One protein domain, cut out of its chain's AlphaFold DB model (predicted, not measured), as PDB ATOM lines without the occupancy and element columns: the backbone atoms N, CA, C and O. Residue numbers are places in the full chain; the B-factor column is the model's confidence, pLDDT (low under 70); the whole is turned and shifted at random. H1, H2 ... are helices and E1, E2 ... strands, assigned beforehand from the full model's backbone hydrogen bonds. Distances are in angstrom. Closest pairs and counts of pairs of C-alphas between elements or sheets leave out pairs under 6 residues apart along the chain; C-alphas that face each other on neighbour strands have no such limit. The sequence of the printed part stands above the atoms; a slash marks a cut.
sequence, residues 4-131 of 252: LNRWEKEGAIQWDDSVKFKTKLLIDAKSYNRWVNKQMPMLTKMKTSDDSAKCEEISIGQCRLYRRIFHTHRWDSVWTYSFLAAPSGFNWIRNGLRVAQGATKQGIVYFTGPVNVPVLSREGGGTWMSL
ATOM      1  N   LEU A   4    -141.257  21.980  -9.869       44.38
ATOM      2  CA  LEU A   4    -140.438  21.939  -8.643       44.38
ATOM      3  C   LEU A   4    -138.969  22.314  -8.933       44.38
ATOM      4  O   LEU A   4    -138.368  23.085  -8.187       44.38
ATOM      5  N   ASN A   5    -138.449  21.902 -10.094       44.88
ATOM      6  CA  ASN A   5    -137.059  22.120 -10.511       44.88
ATOM      7  C   ASN A   5    -136.744  23.558 -10.960       44.88
ATOM      8  O   ASN A   5    -135.571  23.907 -11.111       44.88
ATOM      9  N   ARG A   6    -137.752  24.405 -11.218       47.12
ATOM     10  CA  ARG A   6    -137.512  25.794 -11.648       47.12
ATOM     11  C   ARG A   6    -137.065  26.674 -10.480       47.12
ATOM     12  O   ARG A   6    -136.177  27.498 -10.654       47.12
ATOM     13  N   TRP A   7    -137.647  26.466  -9.299       51.97
ATOM     14  CA  TRP A   7    -137.457  27.322  -8.121       51.97
ATOM     15  C   TRP A   7    -136.295  26.878  -7.227       51.97
ATOM     16  O   TRP A   7    -135.728  27.705  -6.530       51.97
ATOM     17  N   GLU A   8    -135.892  25.606  -7.273       50.78
ATOM     18  CA  GLU A   8    -134.655  25.140  -6.617       50.78
ATOM     19  C   GLU A   8    -133.393  25.714  -7.281       50.78
ATOM     20  O   GLU A   8    -132.365  25.879  -6.627       50.78
ATOM     21  N   LYS A   9    -133.489  26.093  -8.564       50.34
ATOM     22  CA  LYS A   9    -132.445  26.828  -9.294       50.34
ATOM     23  C   LYS A   9    -132.436  28.330  -8.984       50.34
ATOM     24  O   LYS A   9    -131.441  29.000  -9.255       50.34
ATOM     25  N   GLU A  10    -133.517  28.873  -8.425       60.34
ATOM     26  CA  GLU A  10    -133.588  30.268  -7.994       60.34
ATOM     27  C   GLU A  10    -132.996  30.373  -6.586       60.34
ATOM     28  O   GLU A  10    -133.642  30.036  -5.601       60.34
ATOM     29  N   GLY A  11    -131.737  30.803  -6.481       77.31
ATOM     30  CA  GLY A  11    -131.035  30.914  -5.199       77.31
ATOM     31  C   GLY A  11    -131.863  31.651  -4.138       77.31
ATOM     32  O   GLY A  11    -132.079  32.862  -4.233       77.31
ATOM     33  N   ALA A  12    -132.336  30.910  -3.130       86.81
ATOM     34  CA  ALA A  12    -133.184  31.447  -2.076       86.81
ATOM     35  C   ALA A  12    -132.445  32.522  -1.268       86.81
ATOM     36  O   ALA A  12    -131.310  32.338  -0.824       86.81
ATOM     37  N   ILE A  13    -133.116  33.649  -1.046       92.44
ATOM     38  CA  ILE A  13    -132.544  34.799  -0.346       92.44
ATOM     39  C   ILE A  13    -132.522  34.506   1.156       92.44
ATOM     40  O   ILE A  13    -133.527  34.085   1.735       92.44
ATOM     41  N   GLN A  14    -131.387  34.772   1.800       94.50
ATOM     42  CA  GLN A  14    -131.300  34.770   3.259       94.50
ATOM     43  C   GLN A  14    -132.082  35.969   3.816       94.50
ATOM     44  O   GLN A  14    -131.860  37.109   3.412       94.50
ATOM     45  N   TRP A  15    -133.023  35.710   4.721       94.19
ATOM     46  CA  TRP A  15    -133.857  36.739   5.325       94.19
ATOM     47  C   TRP A  15    -133.108  37.554   6.375       94.19
ATOM     48  O   TRP A  15    -132.553  37.003   7.326       94.19
ATOM     49  N   ASP A  16    -133.212  38.874   6.249       92.06
ATOM     50  CA  ASP A  16    -132.865  39.847   7.274       92.06
ATOM     51  C   ASP A  16    -133.666  41.158   7.098       92.06
ATOM     52  O   ASP A  16    -134.499  41.316   6.195       92.06
ATOM     53  N   ASP A  17    -133.390  42.134   7.966       86.69
ATOM     54  CA  ASP A  17    -134.038  43.450   7.971       86.69
ATOM     55  C   ASP A  17    -133.711  44.307   6.729       86.69
ATOM     56  O   ASP A  17    -134.321  45.364   6.538       86.69
ATOM     57  N   SER A  18    -132.785  43.874   5.868       88.00
ATOM     58  CA  SER A  18    -132.320  44.590   4.675       88.00
ATOM     59  C   SER A  18    -132.948  44.094   3.364       88.00
ATOM     60  O   SER A  18    -132.971  44.853   2.388       88.00
ATOM     61  N   VAL A  19    -133.519  42.878   3.335       90.69
ATOM     62  CA  VAL A  19    -134.104  42.257   2.124       90.69
ATOM     63  C   VAL A  19    -135.086  43.194   1.430       90.69
ATOM     64  O   VAL A  19    -136.160  43.482   1.952       90.69
ATOM     65  N   LYS A  20    -134.747  43.681   0.235       88.25
ATOM     66  CA  LYS A  20    -135.566  44.660  -0.495       88.25
ATOM     67  C   LYS A  20    -136.854  44.032  -1.030       88.25
ATOM     68  O   LYS A  20    -136.881  42.864  -1.409       88.25
ATOM     69  N   PHE A  21    -137.908  44.843  -1.107       87.50
ATOM     70  CA  PHE A  21    -139.155  44.452  -1.761       87.50
ATOM     71  C   PHE A  21    -138.893  44.059  -3.224       87.50
ATOM     72  O   PHE A  21    -138.222  44.791  -3.955       87.50
ATOM     73  N   LYS A  22    -139.464  42.928  -3.642       86.50
ATOM     74  CA  LYS A  22    -139.614  42.507  -5.038       86.50
ATOM     75  C   LYS A  22    -141.020  41.934  -5.208       86.50
ATOM     76  O   LYS A  22    -141.599  41.432  -4.248       86.50
ATOM     77  N   THR A  23    -141.549  41.972  -6.428       86.75
ATOM     78  CA  THR A  23    -142.865  41.393  -6.759       86.75
ATOM     79  C   THR A  23    -142.916  39.886  -6.503       86.75
ATOM     80  O   THR A  23    -143.964  39.348  -6.159       86.75
ATOM     81  N   LYS A  24    -141.771  39.206  -6.605       88.44
ATOM     82  CA  LYS A  24    -141.606  37.802  -6.241       88.44
ATOM     83  C   LYS A  24    -140.326  37.615  -5.433       88.44
ATOM     84  O   LYS A  24    -139.256  38.056  -5.853       88.44
ATOM     85  N   LEU A  25    -140.446  36.978  -4.272       89.25
ATOM     86  CA  LEU A  25    -139.325  36.634  -3.399       89.25
ATOM     87  C   LEU A  25    -139.400  35.155  -3.031       89.25
ATOM     88  O   LEU A  25    -140.455  34.686  -2.615       89.25
ATOM     89  N   LEU A  26    -138.277  34.448  -3.139       90.25
ATOM     90  CA  LEU A  26    -138.081  33.137  -2.531       90.25
ATOM     91  C   LEU A  26    -137.101  33.295  -1.367       90.25
ATOM     92  O   LEU A  26    -135.950  33.679  -1.568       90.25
ATOM     93  N   ILE A  27    -137.581  33.041  -0.156       91.19
ATOM     94  CA  ILE A  27    -136.840  33.230   1.089       91.19
ATOM     95  C   ILE A  27    -136.442  31.876   1.670       91.19
ATOM     96  O   ILE A  27    -137.257  30.952   1.739       91.19
ATOM     97  N   ASP A  28    -135.203  31.760   2.143       92.00
ATOM     98  CA  ASP A  28    -134.777  30.584   2.893       92.00
ATOM     99  C   ASP A  28    -135.503  30.512   4.248       92.00
ATOM    100  O   ASP A  28    -135.327  31.366   5.119       92.00
ATOM    101  N   ALA A  29    -136.308  29.472   4.454       91.12
ATOM    102  CA  ALA A  29    -137.127  29.324   5.655       91.12
ATOM    103  C   ALA A  29    -136.299  29.235   6.942       91.12
ATOM    104  O   ALA A  29    -136.697  29.774   7.978       91.12
ATOM    105  N   LYS A  30    -135.121  28.596   6.890       92.25
ATOM    106  CA  LYS A  30    -134.234  28.480   8.057       92.25
ATOM    107  C   LYS A  30    -133.728  29.856   8.483       92.25
ATOM    108  O   LYS A  30    -133.755  30.165   9.673       92.25
ATOM    109  N   SER A  31    -133.315  30.691   7.533       95.38
ATOM    110  CA  SER A  31    -132.887  32.070   7.788       95.38
ATOM    111  C   SER A  31    -133.990  32.926   8.412       95.38
ATOM    112  O   SER A  31    -133.749  33.590   9.419       95.38
ATOM    113  N   TYR A  32    -135.222  32.817   7.905       94.75
ATOM    114  CA  TYR A  32    -136.379  33.516   8.457       94.75
ATOM    115  C   TYR A  32    -136.685  33.068   9.891       94.75
ATOM    116  O   TYR A  32    -136.843  33.896  10.785       94.75
ATOM    117  N   ASN A  33    -136.701  31.755  10.142       94.19
ATOM    118  CA  ASN A  33    -136.950  31.209  11.476       94.19
ATOM    119  C   ASN A  33    -135.857  31.613  12.478       94.19
ATOM    120  O   ASN A  33    -136.176  31.958  13.616       94.19
ATOM    121  N   ARG A  34    -134.579  31.630  12.065       95.38
ATOM    122  CA  ARG A  34    -133.480  32.153  12.898       95.38
ATOM    123  C   ARG A  34    -133.690  33.628  13.231       95.38
ATOM    124  O   ARG A  34    -133.526  34.017  14.385       95.38
ATOM    125  N   TRP A  35    -134.075  34.432  12.242       95.69
ATOM    126  CA  TRP A  35    -134.376  35.844  12.451       95.69
ATOM    127  C   TRP A  35    -135.544  36.030  13.430       95.69
ATOM    128  O   TRP A  35    -135.400  36.790  14.386       95.69
ATOM    129  N   VAL A  36    -136.643  35.279  13.277       93.94
ATOM    130  CA  VAL A  36    -137.785  35.299  14.209       93.94
ATOM    131  C   VAL A  36    -137.348  34.957  15.631       93.94
ATOM    132  O   VAL A  36    -137.686  35.692  16.555       93.94
ATOM    133  N   ASN A  37    -136.570  33.886  15.816       93.81
ATOM    134  CA  ASN A  37    -136.089  33.480  17.141       93.81
ATOM    135  C   ASN A  37    -135.214  34.568  17.787       93.81
ATOM    136  O   ASN A  37    -135.261  34.750  18.999       93.81
ATOM    137  N   LYS A  38    -134.448  35.320  16.986       93.44
ATOM    138  CA  LYS A  38    -133.672  36.465  17.477       93.44
ATOM    139  C   LYS A  38    -134.568  37.631  17.907       93.44
ATOM    140  O   LYS A  38    -134.263  38.272  18.905       93.44
ATOM    141  N   GLN A  39    -135.644  37.917  17.169       91.88
ATOM    142  CA  GLN A  39    -136.564  39.009  17.522       91.88
ATOM    143  C   GLN A  39    -137.471  38.659  18.709       91.88
ATOM    144  O   GLN A  39    -137.837  39.542  19.477       91.88
ATOM    145  N   MET A  40    -137.848  37.386  18.841       92.06
ATOM    146  CA  MET A  40    -138.815  36.890  19.823       92.06
ATOM    147  C   MET A  40    -138.279  35.639  20.540       92.06
ATOM    148  O   MET A  40    -138.836  34.547  20.384       92.06
ATOM    149  N   PRO A  41    -137.200  35.766  21.337       91.81
ATOM    150  CA  PRO A  41    -136.545  34.618  21.966       91.81
ATOM    151  C   PRO A  41    -137.470  33.853  22.916       91.81
ATOM    152  O   PRO A  41    -137.378  32.625  22.987       91.81
ATOM    153  N   MET A  42    -138.412  34.547  23.567       91.44
ATOM    154  CA  MET A  42    -139.409  33.954  24.466       91.44
ATOM    155  C   MET A  42    -140.298  32.904  23.786       91.44
ATOM    156  O   MET A  42    -140.798  32.013  24.460       91.44
ATOM    157  N   LEU A  43    -140.454  32.957  22.458       90.12
ATOM    158  CA  LEU A  43    -141.291  32.013  21.714       90.12
ATOM    159  C   LEU A  43    -140.510  30.798  21.178       90.12
ATOM    160  O   LEU A  43    -141.078  29.921  20.526       90.12
ATOM    161  N   THR A  44    -139.193  30.731  21.398       87.94
ATOM    162  CA  THR A  44    -138.327  29.727  20.749       87.94
ATOM    163  C   THR A  44    -138.651  28.297  21.179       87.94
ATOM    164  O   THR A  44    -138.558  27.388  20.360       87.94
ATOM    165  N   LYS A  45    -139.042  28.108  22.444       83.88
ATOM    166  CA  LYS A  45    -139.319  26.790  23.039       83.88
ATOM    167  C   LYS A  45    -140.781  26.352  22.920       83.88
ATOM    168  O   LYS A  45    -141.096  25.239  23.319       83.88
ATOM    169  N   MET A  46    -141.647  27.218  22.401       87.75
ATOM    170  CA  MET A  46    -143.082  26.965  22.360       87.75
ATOM    171  C   MET A  46    -143.449  26.036  21.206       87.75
ATOM    172  O   MET A  46    -142.960  26.219  20.083       87.75
ATOM    173  N   LYS A  47    -144.336  25.074  21.461       84.31
ATOM    174  CA  LYS A  47    -144.904  24.222  20.410       84.31
ATOM    175  C   LYS A  47    -145.747  25.054  19.445       84.31
ATOM    176  O   LYS A  47    -146.499  25.945  19.838       84.31
ATOM    177  N   THR A  48    -145.620  24.734  18.164       82.88
ATOM    178  CA  THR A  48    -146.262  25.453  17.062       82.88
ATOM    179  C   THR A  48    -147.318  24.586  16.392       82.88
ATOM    180  O   THR A  48    -147.126  23.378  16.270       82.88
ATOM    181  N   SER A  49    -148.384  25.207  15.894       79.19
ATOM    182  CA  SER A  49    -149.445  24.547  15.130       79.19
ATOM    183  C   SER A  49    -149.901  25.439  13.964       79.19
ATOM    184  O   SER A  49    -149.645  26.650  13.937       79.19
ATOM    185  N   ASP A  50    -150.531  24.838  12.959       73.81
ATOM    186  CA  ASP A  50    -151.212  25.534  11.860       73.81
ATOM    187  C   ASP A  50    -152.579  26.093  12.297       73.81
ATOM    188  O   ASP A  50    -152.985  27.188  11.874       73.81
ATOM    189  N   ASP A  51    -153.232  25.360  13.199       71.62
ATOM    190  CA  ASP A  51    -154.398  25.753  13.979       71.62
ATOM    191  C   ASP A  51    -153.976  26.641  15.157       71.62
ATOM    192  O   ASP A  51    -153.267  26.203  16.071       71.62
ATOM    193  N   SER A  52    -154.433  27.897  15.142       67.44
ATOM    194  CA  SER A  52    -154.147  28.868  16.199       67.44
ATOM    195  C   SER A  52    -154.681  28.435  17.562       67.44
ATOM    196  O   SER A  52    -154.103  28.830  18.565       67.44
ATOM    197  N   ALA A  53    -155.743  27.625  17.616       68.94
ATOM    198  CA  ALA A  53    -156.306  27.146  18.879       68.94
ATOM    199  C   ALA A  53    -155.453  26.052  19.547       68.94
ATOM    200  O   ALA A  53    -155.662  25.745  20.716       68.94
ATOM    201  N   LYS A  54    -154.502  25.458  18.814       76.38
ATOM    202  CA  LYS A  54    -153.632  24.371  19.294       76.38
ATOM    203  C   LYS A  54    -152.184  24.810  19.522       76.38
ATOM    204  O   LYS A  54    -151.330  23.978  19.817       76.38
ATOM    205  N   CYS A  55    -151.882  26.093  19.326       81.00
ATOM    206  CA  CYS A  55    -150.556  26.630  19.612       81.00
ATOM    207  C   CYS A  55    -150.371  26.788  21.125       81.00
ATOM    208  O   CYS A  55    -151.309  27.156  21.827       81.00
ATOM    209  N   GLU A  56    -149.149  26.584  21.620       88.56
ATOM    210  CA  GLU A  56    -148.800  27.148  22.924       88.56
ATOM    211  C   GLU A  56    -148.827  28.678  22.813       88.56
ATOM    212  O   GLU A  56    -148.426  29.250  21.791       88.56
ATOM    213  N   GLU A  57    -149.292  29.349  23.866       91.38
ATOM    214  CA  GLU A  57    -149.494  30.797  23.869       91.38
ATOM    215  C   GLU A  57    -149.047  31.457  25.176       91.38
ATOM    216  O   GLU A  57    -148.991  30.833  26.234       91.38
ATOM    217  N   ILE A  58    -148.714  32.742  25.079       92.81
ATOM    218  CA  ILE A  58    -148.493  33.634  26.213       92.81
ATOM    219  C   ILE A  58    -149.677  34.594  26.273       92.81
ATOM    220  O   ILE A  58    -149.913  35.360  25.330       92.81
ATOM    221  N   SER A  59    -150.398  34.575  27.391       93.62
ATOM    222  CA  SER A  59    -151.492  35.508  27.654       93.62
ATOM    223  C   SER A  59    -150.950  36.879  28.049       93.62
ATOM    224  O   SER A  59    -150.129  37.006  28.958       93.62
ATOM    225  N   ILE A  60    -151.426  37.919  27.371       93.75
ATOM    226  CA  ILE A  60    -151.071  39.320  27.612       93.75
ATOM    227  C   ILE A  60    -152.381  40.099  27.765       93.75
ATOM    228  O   ILE A  60    -152.921  40.647  26.801       93.75
ATOM    229  N   GLY A  61    -152.939  40.088  28.978       92.38
ATOM    230  CA  GLY A  61    -154.309  40.546  29.215       92.38
ATOM    231  C   GLY A  61    -155.302  39.742  28.370       92.38
ATOM    232  O   GLY A  61    -155.292  38.518  28.401       92.38
ATOM    233  N   GLN A  62    -156.106  40.437  27.562       89.56
ATOM    234  CA  GLN A  62    -157.052  39.835  26.604       89.56
ATOM    235  C   GLN A  62    -156.412  39.433  25.260       89.56
ATOM    236  O   GLN A  62    -157.108  39.069  24.312       89.56
ATOM    237  N   CYS A  63    -155.091  39.567  25.120       91.75
ATOM    238  CA  CYS A  63    -154.372  39.195  23.906       91.75
ATOM    239  C   CYS A  63    -153.626  37.875  24.095       91.75
ATOM    240  O   CYS A  63    -153.193  37.545  25.198       91.75
ATOM    241  N   ARG A  64    -153.420  37.151  22.995       92.31
ATOM    242  CA  ARG A  64    -152.668  35.889  22.977       92.31
ATOM    243  C   ARG A  64    -151.519  35.997  21.992       92.31
ATOM    244  O   ARG A  64    -151.756  36.282  20.813       92.31
ATOM    245  N   LEU A  65    -150.299  35.800  22.481       93.38
ATOM    246  CA  LEU A  65    -149.074  35.780  21.687       93.38
ATOM    247  C   LEU A  65    -148.640  34.332  21.454       93.38
ATOM    248  O   LEU A  65    -148.369  33.608  22.406       93.38
ATOM    249  N   TYR A  66    -148.529  33.923  20.195       91.38
ATOM    250  CA  TYR A  66    -148.151  32.559  19.821       91.38
ATOM    251  C   TYR A  66    -147.383  32.538  18.496       91.38
ATOM    252  O   TYR A  66    -147.183  33.567  17.845       91.38
ATOM    253  N   ARG A  67    -146.926  31.353  18.083       89.44
ATOM    254  CA  ARG A  67    -146.278  31.131  16.785       89.44
ATOM    255  C   ARG A  67    -147.154  30.251  15.916       89.44
ATOM    256  O   ARG A  67    -147.436  29.115  16.280       89.44
ATOM    257  N   ARG A  68    -147.513  30.757  14.741       88.19
ATOM    258  CA  ARG A  68    -148.281  30.008  13.747       88.19
ATOM    259  C   ARG A  68    -147.367  29.448  12.665       88.19
ATOM    260  O   ARG A  68    -146.513  30.178  12.152       88.19
ATOM    261  N   ILE A  69    -147.577  28.190  12.284       87.56
ATOM    262  CA  ILE A  69    -146.873  27.596  11.145       87.56
ATOM    263  C   ILE A  69    -147.506  28.104   9.847       87.56
ATOM    264  O   ILE A  69    -148.707  27.957   9.614       87.56
ATOM    265  N   PHE A  70    -146.688  28.684   8.975       84.31
ATOM    266  CA  PHE A  70    -147.036  28.925   7.582       84.31
ATOM    267  C   PHE A  70    -146.435  27.814   6.720       84.31
ATOM    268  O   PHE A  70    -145.216  27.731   6.536       84.31
ATOM    269  N   HIS A  71    -147.305  26.950   6.201       77.50
ATOM    270  CA  HIS A  71    -146.917  25.851   5.325       77.50
ATOM    271  C   HIS A  71    -146.677  26.344   3.904       77.50
ATOM    272  O   HIS A  71    -147.476  27.093   3.346       77.50
ATOM    273  N   THR A  72    -145.604  25.855   3.289       71.25
ATOM    274  CA  THR A  72    -145.244  26.208   1.913       71.25
ATOM    275  C   THR A  72    -146.131  25.555   0.872       71.25
ATOM    276  O   THR A  72    -146.187  26.065  -0.235       71.25
ATOM    277  N   HIS A  73    -146.837  24.477   1.205       64.69
ATOM    278  CA  HIS A  73    -147.700  23.754   0.279       64.69
ATOM    279  C   HIS A  73    -149.024  23.435   0.963       64.69
ATOM    280  O   HIS A  73    -149.041  23.126   2.159       64.69
ATOM    281  N   ARG A  74    -150.121  23.508   0.211       55.88
ATOM    282  CA  ARG A  74    -151.419  22.972   0.625       55.88
ATOM    283  C   ARG A  74    -151.877  21.956  -0.412       55.88
ATOM    284  O   ARG A  74    -151.645  22.145  -1.600       55.88
ATOM    285  N   TRP A  75    -152.513  20.894   0.062       44.66
ATOM    286  CA  TRP A  75    -153.279  19.988  -0.782       44.66
ATOM    287  C   TRP A  75    -154.596  20.662  -1.160       44.66
ATOM    288  O   TRP A  75    -155.355  21.043  -0.264       44.66
ATOM    289  N   ASP A  76    -154.868  20.816  -2.454       46.72
ATOM    290  CA  ASP A  76    -156.186  21.199  -2.943       46.72
ATOM    291  C   ASP A  76    -156.701  20.234  -4.020       46.72
ATOM    292  O   ASP A  76    -155.957  19.651  -4.810       46.72
ATOM    293  N   SER A  77    -158.012  20.007  -3.997       40.88
ATOM    294  CA  SER A  77    -158.739  19.272  -5.027       40.88
ATOM    295  C   SER A  77    -159.379  20.291  -5.967       40.88
ATOM    296  O   SER A  77    -160.403  20.887  -5.627       40.88
ATOM    297  N   VAL A  78    -158.777  20.519  -7.133       45.62
ATOM    298  CA  VAL A  78    -159.287  21.470  -8.131       45.62
ATOM    299  C   VAL A  78    -160.371  20.790  -8.974       45.62
ATOM    300  O   VAL A  78    -160.104  20.268 -10.051       45.62
ATOM    301  N   TRP A  79    -161.616  20.788  -8.495       34.41
ATOM    302  CA  TRP A  79    -162.792  20.521  -9.336       34.41
ATOM    303  C   TRP A  79    -163.295  21.842  -9.935       34.41
ATOM    304  O   TRP A  79    -164.341  22.362  -9.554       34.41
ATOM    305  N   THR A  80    -162.528  22.450 -10.842       36.03
ATOM    306  CA  THR A  80    -163.012  23.612 -11.600       36.03
ATOM    307  C   THR A  80    -163.854  23.138 -12.780       36.03
ATOM    308  O   THR A  80    -163.317  22.625 -13.760       36.03
ATOM    309  N   TYR A  81    -165.173  23.341 -12.695       33.78
ATOM    310  CA  TYR A  81    -166.119  23.258 -13.815       33.78
ATOM    311  C   TYR A  81    -165.820  24.367 -14.837       33.78
ATOM    312  O   TYR A  81    -166.482  25.400 -14.893       33.78
ATOM    313  N   SER A  82    -164.777  24.195 -15.639       34.59
ATOM    314  CA  SER A  82    -164.546  24.989 -16.845       34.59
ATOM    315  C   SER A  82    -164.388  24.007 -17.993       34.59
ATOM    316  O   SER A  82    -163.494  23.168 -17.981       34.59
ATOM    317  N   PHE A  83    -165.319  24.079 -18.943       32.53
ATOM    318  CA  PHE A  83    -165.590  23.112 -20.017       32.53
ATOM    319  C   PHE A  83    -164.474  22.948 -21.074       32.53
ATOM    320  O   PHE A  83    -164.737  22.507 -22.187       32.53
ATOM    321  N   LEU A  84    -163.220  23.250 -20.742       40.03
ATOM    322  CA  LEU A  84    -162.052  23.049 -21.599       40.03
ATOM    323  C   LEU A  84    -160.905  22.465 -20.757       40.03
ATOM    324  O   LEU A  84    -160.075  23.185 -20.216       40.03
ATOM    325  N   ALA A  85    -160.925  21.136 -20.634       42.31
ATOM    326  CA  ALA A  85    -159.788  20.248 -20.379       42.31
ATOM    327  C   ALA A  85    -158.686  20.753 -19.419       42.31
ATOM    328  O   ALA A  85    -157.532  20.913 -19.814       42.31
ATOM    329  N   ALA A  86    -158.997  20.899 -18.129       41.47
ATOM    330  CA  ALA A  86    -157.978  20.677 -17.104       41.47
ATOM    331  C   ALA A  86    -157.975  19.173 -16.767       41.47
ATOM    332  O   ALA A  86    -159.043  18.644 -16.441       41.47
ATOM    333  N   PRO A  87    -156.839  18.453 -16.856       43.88
ATOM    334  CA  PRO A  87    -156.776  17.064 -16.420       43.88
ATOM    335  C   PRO A  87    -157.142  17.000 -14.938       43.88
ATOM    336  O   PRO A  87    -156.584  17.738 -14.124       43.88
ATOM    337  N   SER A  88    -158.080  16.125 -14.590       45.56
ATOM    338  CA  SER A  88    -158.401  15.793 -13.207       45.56
ATOM    339  C   SER A  88    -157.133  15.314 -12.494       45.56
ATOM    340  O   SER A  88    -156.588  14.254 -12.797       45.56
ATOM    341  N   GLY A  89    -156.628  16.115 -11.557       51.44
ATOM    342  CA  GLY A  89    -155.392  15.810 -10.848       51.44
ATOM    343  C   GLY A  89    -155.145  16.735  -9.662       51.44
ATOM    344  O   GLY A  89    -155.484  17.915  -9.687       51.44
ATOM    345  N   PHE A  90    -154.553  16.172  -8.609       50.75
ATOM    346  CA  PHE A  90    -154.092  16.908  -7.435       50.75
ATOM    347  C   PHE A  90    -152.940  17.839  -7.823       50.75
ATOM    348  O   PHE A  90    -151.898  17.368  -8.288       50.75
ATOM    349  N   ASN A  91    -153.103  19.145  -7.602       50.84
ATOM    350  CA  ASN A  91    -152.044  20.120  -7.833       50.84
ATOM    351  C   ASN A  91    -151.388  20.526  -6.511       50.84
ATOM    352  O   ASN A  91    -152.033  20.761  -5.496       50.84
ATOM    353  N   TRP A  92    -150.060  20.619  -6.521       51.53
ATOM    354  CA  TRP A  92    -149.301  21.153  -5.395       51.53
ATOM    355  C   TRP A  92    -149.270  22.674  -5.500       51.53
ATOM    356  O   TRP A  92    -148.375  23.242  -6.129       51.53
ATOM    357  N   ILE A  93    -150.234  23.352  -4.879       62.22
ATOM    358  CA  ILE A  93    -150.212  24.814  -4.820       62.22
ATOM    359  C   ILE A  93    -149.260  25.258  -3.712       62.22
ATOM    360  O   ILE A  93    -149.450  24.969  -2.523       62.22
ATOM    361  N   ARG A  94    -148.211  25.986  -4.108       68.50
ATOM    362  CA  ARG A  94    -147.295  26.619  -3.160       68.50
ATOM    363  C   ARG A  94    -147.961  27.858  -2.569       68.50
ATOM    364  O   ARG A  94    -148.265  28.807  -3.290       68.50
ATOM    365  N   ASN A  95    -148.140  27.882  -1.252       78.06
ATOM    366  CA  ASN A  95    -148.652  29.063  -0.569       78.06
ATOM    367  C   ASN A  95    -147.584  30.161  -0.560       78.06
ATOM    368  O   ASN A  95    -146.404  29.912  -0.290       78.06
ATOM    369  N   GLY A  96    -148.016  31.396  -0.796       83.56
ATOM    370  CA  GLY A  96    -147.190  32.584  -0.644       83.56
ATOM    371  C   GLY A  96    -147.867  33.614   0.251       83.56
ATOM    372  O   GLY A  96    -149.094  33.721   0.280       83.56
ATOM    373  N   LEU A  97    -147.066  34.383   0.984       86.12
ATOM    374  CA  LEU A  97    -147.546  35.532   1.744       86.12
ATOM    375  C   LEU A  97    -147.572  36.757   0.838       86.12
ATOM    376  O   LEU A  97    -146.558  37.116   0.237       86.12
ATOM    377  N   ARG A  98    -148.727  37.419   0.758       86.75
ATOM    378  CA  ARG A  98    -148.837  38.701   0.060       86.75
ATOM    379  C   ARG A  98    -148.024  39.755   0.803       86.75
ATOM    380  O   ARG A  98    -148.088  39.847   2.028       86.75
ATOM    381  N   VAL A  99    -147.276  40.545   0.046       86.44
ATOM    382  CA  VAL A  99    -146.538  41.707   0.536       86.44
ATOM    383  C   VAL A  99    -146.898  42.930  -0.291       86.44
ATOM    384  O   VAL A  99    -147.107  42.823  -1.500       86.44
ATOM    385  N   ALA A 100    -146.928  44.095   0.343       83.06
ATOM    386  CA  ALA A 100    -147.188  45.358  -0.325       83.06
ATOM    387  C   ALA A 100    -146.128  46.409   0.018       83.06
ATOM    388  O   ALA A 100    -145.547  46.431   1.105       83.06
ATOM    389  N   GLN A 101    -145.887  47.311  -0.928       80.00
ATOM    390  CA  GLN A 101    -145.134  48.539  -0.709       80.00
ATOM    391  C   GLN A 101    -145.851  49.667  -1.441       80.00
ATOM    392  O   GLN A 101    -145.756  49.765  -2.662       80.00
ATOM    393  N   GLY A 102    -146.524  50.562  -0.728       73.38
ATOM    394  CA  GLY A 102    -147.402  51.492  -1.436       73.38
ATOM    395  C   GLY A 102    -148.840  51.004  -1.473       73.38
ATOM    396  O   GLY A 102    -149.143  49.859  -1.145       73.38
ATOM    397  N   ALA A 103    -149.711  51.860  -1.995       69.00
ATOM    398  CA  ALA A 103    -151.012  51.431  -2.492       69.00
ATOM    399  C   ALA A 103    -150.888  50.534  -3.744       69.00
ATOM    400  O   ALA A 103    -151.766  49.722  -4.006       69.00
ATOM    401  N   THR A 104    -149.795  50.653  -4.509       71.38
ATOM    402  CA  THR A 104    -149.723  50.129  -5.884       71.38
ATOM    403  C   THR A 104    -148.807  48.924  -6.079       71.38
ATOM    404  O   THR A 104    -149.073  48.110  -6.960       71.38
ATOM    405  N   LYS A 105    -147.733  48.759  -5.291       83.19
ATOM    406  CA  LYS A 105    -146.817  47.626  -5.490       83.19
ATOM    407  C   LYS A 105    -147.251  46.444  -4.643       83.19
ATOM    408  O   LYS A 105    -147.175  46.495  -3.418       83.19
ATOM    409  N   GLN A 106    -147.646  45.378  -5.321       87.00
ATOM    410  CA  GLN A 106    -148.008  44.096  -4.731       87.00
ATOM    411  C   GLN A 106    -146.946  43.053  -5.076       87.00
ATOM    412  O   GLN A 106    -146.312  43.108  -6.134       87.00
ATOM    413  N   GLY A 107    -146.734  42.107  -4.175       87.44
ATOM    414  CA  GLY A 107    -145.807  41.010  -4.373       87.44
ATOM    415  C   GLY A 107    -146.171  39.793  -3.541       87.44
ATOM    416  O   GLY A 107    -147.096  39.821  -2.727       87.44
ATOM    417  N   ILE A 108    -145.436  38.710  -3.763       88.56
ATOM    418  CA  ILE A 108    -145.623  37.447  -3.056       88.56
ATOM    419  C   ILE A 108    -144.269  36.942  -2.557       88.56
ATOM    420  O   ILE A 108    -143.299  36.850  -3.316       88.56
ATOM    421  N   VAL A 109    -144.226  36.602  -1.271       88.94
ATOM    422  CA  VAL A 109    -143.105  35.931  -0.615       88.94
ATOM    423  C   VAL A 109    -143.411  34.443  -0.502       88.94
ATOM    424  O   VAL A 109    -144.374  34.039   0.146       88.94
ATOM    425  N   TYR A 110    -142.553  33.637  -1.109       89.75
ATOM    426  CA  TYR A 110    -142.497  32.192  -0.955       89.75
ATOM    427  C   TYR A 110    -141.359  31.832  -0.003       89.75
ATOM    428  O   TYR A 110    -140.349  32.531   0.063       89.75
ATOM    429  N   PHE A 111    -141.489  30.705   0.692       88.31
ATOM    430  CA  PHE A 111    -140.429  30.162   1.544       88.31
ATOM    431  C   PHE A 111    -139.965  28.808   1.032       88.31
ATOM    432  O   PHE A 111    -140.779  28.085   0.461       88.31
ATOM    433  N   THR A 112    -138.696  28.443   1.239       87.06
ATOM    434  CA  THR A 112    -138.143  27.116   0.885       87.06
ATOM    435  C   THR A 112    -138.740  25.971   1.711       87.06
ATOM    436  O   THR A 112    -138.796  24.843   1.237       87.06
ATOM    437  N   GLY A 113    -139.262  26.265   2.903       85.50
ATOM    438  CA  GLY A 113    -139.906  25.323   3.820       85.50
ATOM    439  C   GLY A 113    -140.820  26.038   4.827       85.50
ATOM    440  O   GLY A 113    -140.992  27.256   4.728       85.50
ATOM    441  N   PRO A 114    -141.421  25.309   5.784       87.19
ATOM    442  CA  PRO A 114    -142.310  25.896   6.783       87.19
ATOM    443  C   PRO A 114    -141.627  26.998   7.598       87.19
ATOM    444  O   PRO A 114    -140.476  26.853   8.031       87.19
ATOM    445  N   VAL A 115    -142.350  28.090   7.839       89.69
ATOM    446  CA  VAL A 115    -141.884  29.185   8.697       89.69
ATOM    447  C   VAL A 115    -142.831  29.435   9.853       89.69
ATOM    448  O   VAL A 115    -144.041  29.278   9.726       89.69
ATOM    449  N   ASN A 116    -142.266  29.856  10.976       89.69
ATOM    450  CA  ASN A 116    -143.013  30.172  12.181       89.69
ATOM    451  C   ASN A 116    -143.186  31.680  12.284       89.69
ATOM    452  O   ASN A 116    -142.209  32.402  12.493       89.69
ATOM    453  N   VAL A 117    -144.420  32.153  12.167       90.69
ATOM    454  CA  VAL A 117    -144.745  33.577  12.237       90.69
ATOM    455  C   VAL A 117    -145.275  33.891  13.638       90.69
ATOM    456  O   VAL A 117    -146.288  33.313  14.033       90.69
ATOM    457  N   PRO A 118    -144.623  34.780  14.409       93.38
ATOM    458  CA  PRO A 118    -145.188  35.313  15.644       93.38
ATOM    459  C   PRO A 118    -146.484  36.056  15.347       93.38
ATOM    460  O   PRO A 118    -146.515  36.899  14.448       93.38
ATOM    461  N   VAL A 119    -147.529  35.750  16.104       91.75
ATOM    462  CA  VAL A 119    -148.865  36.325  15.971       91.75
ATOM    463  C   VAL A 119    -149.342  36.782  17.340       91.75
ATOM    464  O   VAL A 119    -149.270  36.037  18.312       91.75
ATOM    465  N   LEU A 120    -149.856  38.006  17.393       91.38
ATOM    466  CA  LEU A 120    -150.625  38.532  18.506       91.38
ATOM    467  C   LEU A 120    -152.077  38.595  18.043       91.38
ATOM    468  O   LEU A 120    -152.389  39.241  17.039       91.38
ATOM    469  N   SER A 121    -152.955  37.910  18.760       89.69
ATOM    470  CA  SER A 121    -154.398  37.904  18.500       89.69
ATOM    471  C   SER A 121    -155.157  38.581  19.635       89.69
ATOM    472  O   SER A 121    -154.673  38.614  20.767       89.69
ATOM    473  N   ARG A 122    -156.342  39.114  19.324       84.44
ATOM    474  CA  ARG A 122    -157.294  39.611  20.326       84.44
ATOM    475  C   ARG A 122    -158.236  38.492  20.782       84.44
ATOM    476  O   ARG A 122    -158.337  37.430  20.156       84.44
ATOM    477  N   GLU A 123    -158.937  38.748  21.876       71.50
ATOM    478  CA  GLU A 123    -160.085  37.961  22.319       71.50
ATOM    479  C   GLU A 123    -161.141  37.869  21.198       71.50
ATOM    480  O   GLU A 123    -161.372  38.839  20.475       71.50
ATOM    481  N   GLY A 124    -161.716  36.681  20.986       66.75
ATOM    482  CA  GLY A 124    -162.603  36.396  19.844       66.75
ATOM    483  C   GLY A 124    -161.900  35.899  18.569       66.75
ATOM    484  O   GLY A 124    -162.568  35.429  17.652       66.75
ATOM    485  N   GLY A 125    -160.562  35.906  18.529       68.75
ATOM    486  CA  GLY A 125    -159.772  35.324  17.437       68.75
ATOM    487  C   GLY A 125    -159.355  36.323  16.352       68.75
ATOM    488  O   GLY A 125    -159.679  37.504  16.392       68.75
ATOM    489  N   GLY A 126    -158.571  35.834  15.385       72.12
ATOM    490  CA  GLY A 126    -158.001  36.645  14.305       72.12
ATOM    491  C   GLY A 126    -156.642  37.270  14.644       72.12
ATOM    492  O   GLY A 126    -156.371  37.693  15.770       72.12
ATOM    493  N   THR A 127    -155.755  37.311  13.650       79.44
ATOM    494  CA  THR A 127    -154.448  37.973  13.760       79.44
ATOM    495  C   THR A 127    -154.654  39.478  13.875       79.44
ATOM    496  O   THR A 127    -155.171  40.093  12.947       79.44
ATOM    497  N   TRP A 128    -154.214  40.072  14.984       81.25
ATOM    498  CA  TRP A 128    -154.154  41.525  15.123       81.25
ATOM    499  C   TRP A 128    -152.802  42.059  14.644       81.25
ATOM    500  O   TRP A 128    -152.762  42.995  13.854       81.25
ATOM    501  N   MET A 129    -151.699  41.428  15.060       83.12
ATOM    502  CA  MET A 129    -150.340  41.790  14.639       83.12
ATOM    503  C   MET A 129    -149.511  40.542  14.362       83.12
ATOM    504  O   MET A 129    -149.731  39.489  14.965       83.12
ATOM    505  N   SER A 130    -148.532  40.651  13.467       89.50
ATOM    506  CA  SER A 130    -147.597  39.558  13.203       89.50
ATOM    507  C   SER A 130    -146.231  40.072  12.784       89.50
ATOM    508  O   SER A 130    -146.149  41.082  12.100       89.50
ATOM    509  N   LEU A 131    -145.159  39.347  13.093       90.56
ATOM    510  CA  LEU A 131    -143.862  39.608  12.460       90.56
ATOM    511  C   LEU A 131    -143.781  38.842  11.139       90.56
ATOM    512  O   LEU A 131    -143.007  37.896  11.029       90.56
TER     513      LEU A 131
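What this domain is: This is residues 4 to 131 of the 252 residues of an uncharacterized protein of marine sediment metagenome (UniProt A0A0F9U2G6). Three small sheets joined at angles make an elongated, only just loose body: the four-stranded sheet E2, E3, E8, E9 towards one end, the three-stranded sheet E1, E7, E6 beyond it, and the two-stranded hairpin E4 and E5, whose long loop of residues 77 to 90 makes the far end. The helix H2 runs beside E8, and the short helix H1 lies away from the four-stranded sheet. The 128 printed residues hold two named helices and nine named strands, in the order H1, E1, H2, then E2 to E9, and the class is mixed, helices and strands. The four-stranded sheet and the hairpin are antiparallel, and E1, E7, E6 is mixed. The radius of gyration of the C-alphas is 17.2 A, close to compact, and the spans are 54 by 34 by 32 A.

Where its parts are: H1 covers residues 4 to 8, starting at C-alpha 4 (-140.438, 21.939, -8.643). E1 is residues 24 to 27, and H2 is residues 29 to 39, 15.3 A long. E2 is residues 57 to 60. E3, residues 63 to 70, is 20.6 A long and bends by 51 degrees at residue 66. E4 is residues 73 to 76, E5 91 to 94 and E6 97 to 101. E7, residues 105 to 111, is 19.9 A long, and E8, residues 115 to 122, 21.9 A. E9, residues 127 to 130, ends at C-alpha 130 (-147.597, 39.558, 13.203).

How they stand to each other: In the four-stranded sheet, E2 and E3 form a hairpin, with N 58 and O 65 at 2.8 A. E3 and E8 are antiparallel, with N 66 and O 119 at 2.9 A. E8 and E9 form a hairpin, with N 120 and O 129 at 2.8 A. H2 only grazes this sheet; its closest C-alphas to E8 are Ala 29 and Val 115, 5.6 A. In H2 every O i to N i+4 pair is within hydrogen-bond range; in H1 0 of 1 is, and 0 of 2 O i to N i+3 pairs. E7 and E8 meet only through their link. E6 and E7 form a hairpin, with N 99 and O 107 at 2.9 A. E1 and E7 are parallel, with N 27 and O 110 at 2.8 A. E3 runs on into E4 at 81 degrees. The hairpin E4 and E5 has N 74 and O 93 at 3.2 A. H1 and H2 are apart.

The domain as a whole: The two C-alphas farthest apart, those of Gly 61 and Leu 84, are 54.3 A apart. The printed part has no cut. The links H1 to E1, H2 to E2 and E4 to E5 are long. The mean pLDDT of the printed part is 77.5; residues 4 to 10, 52 to 53, 73 to 94, 103 and 124 to 125 are under 70.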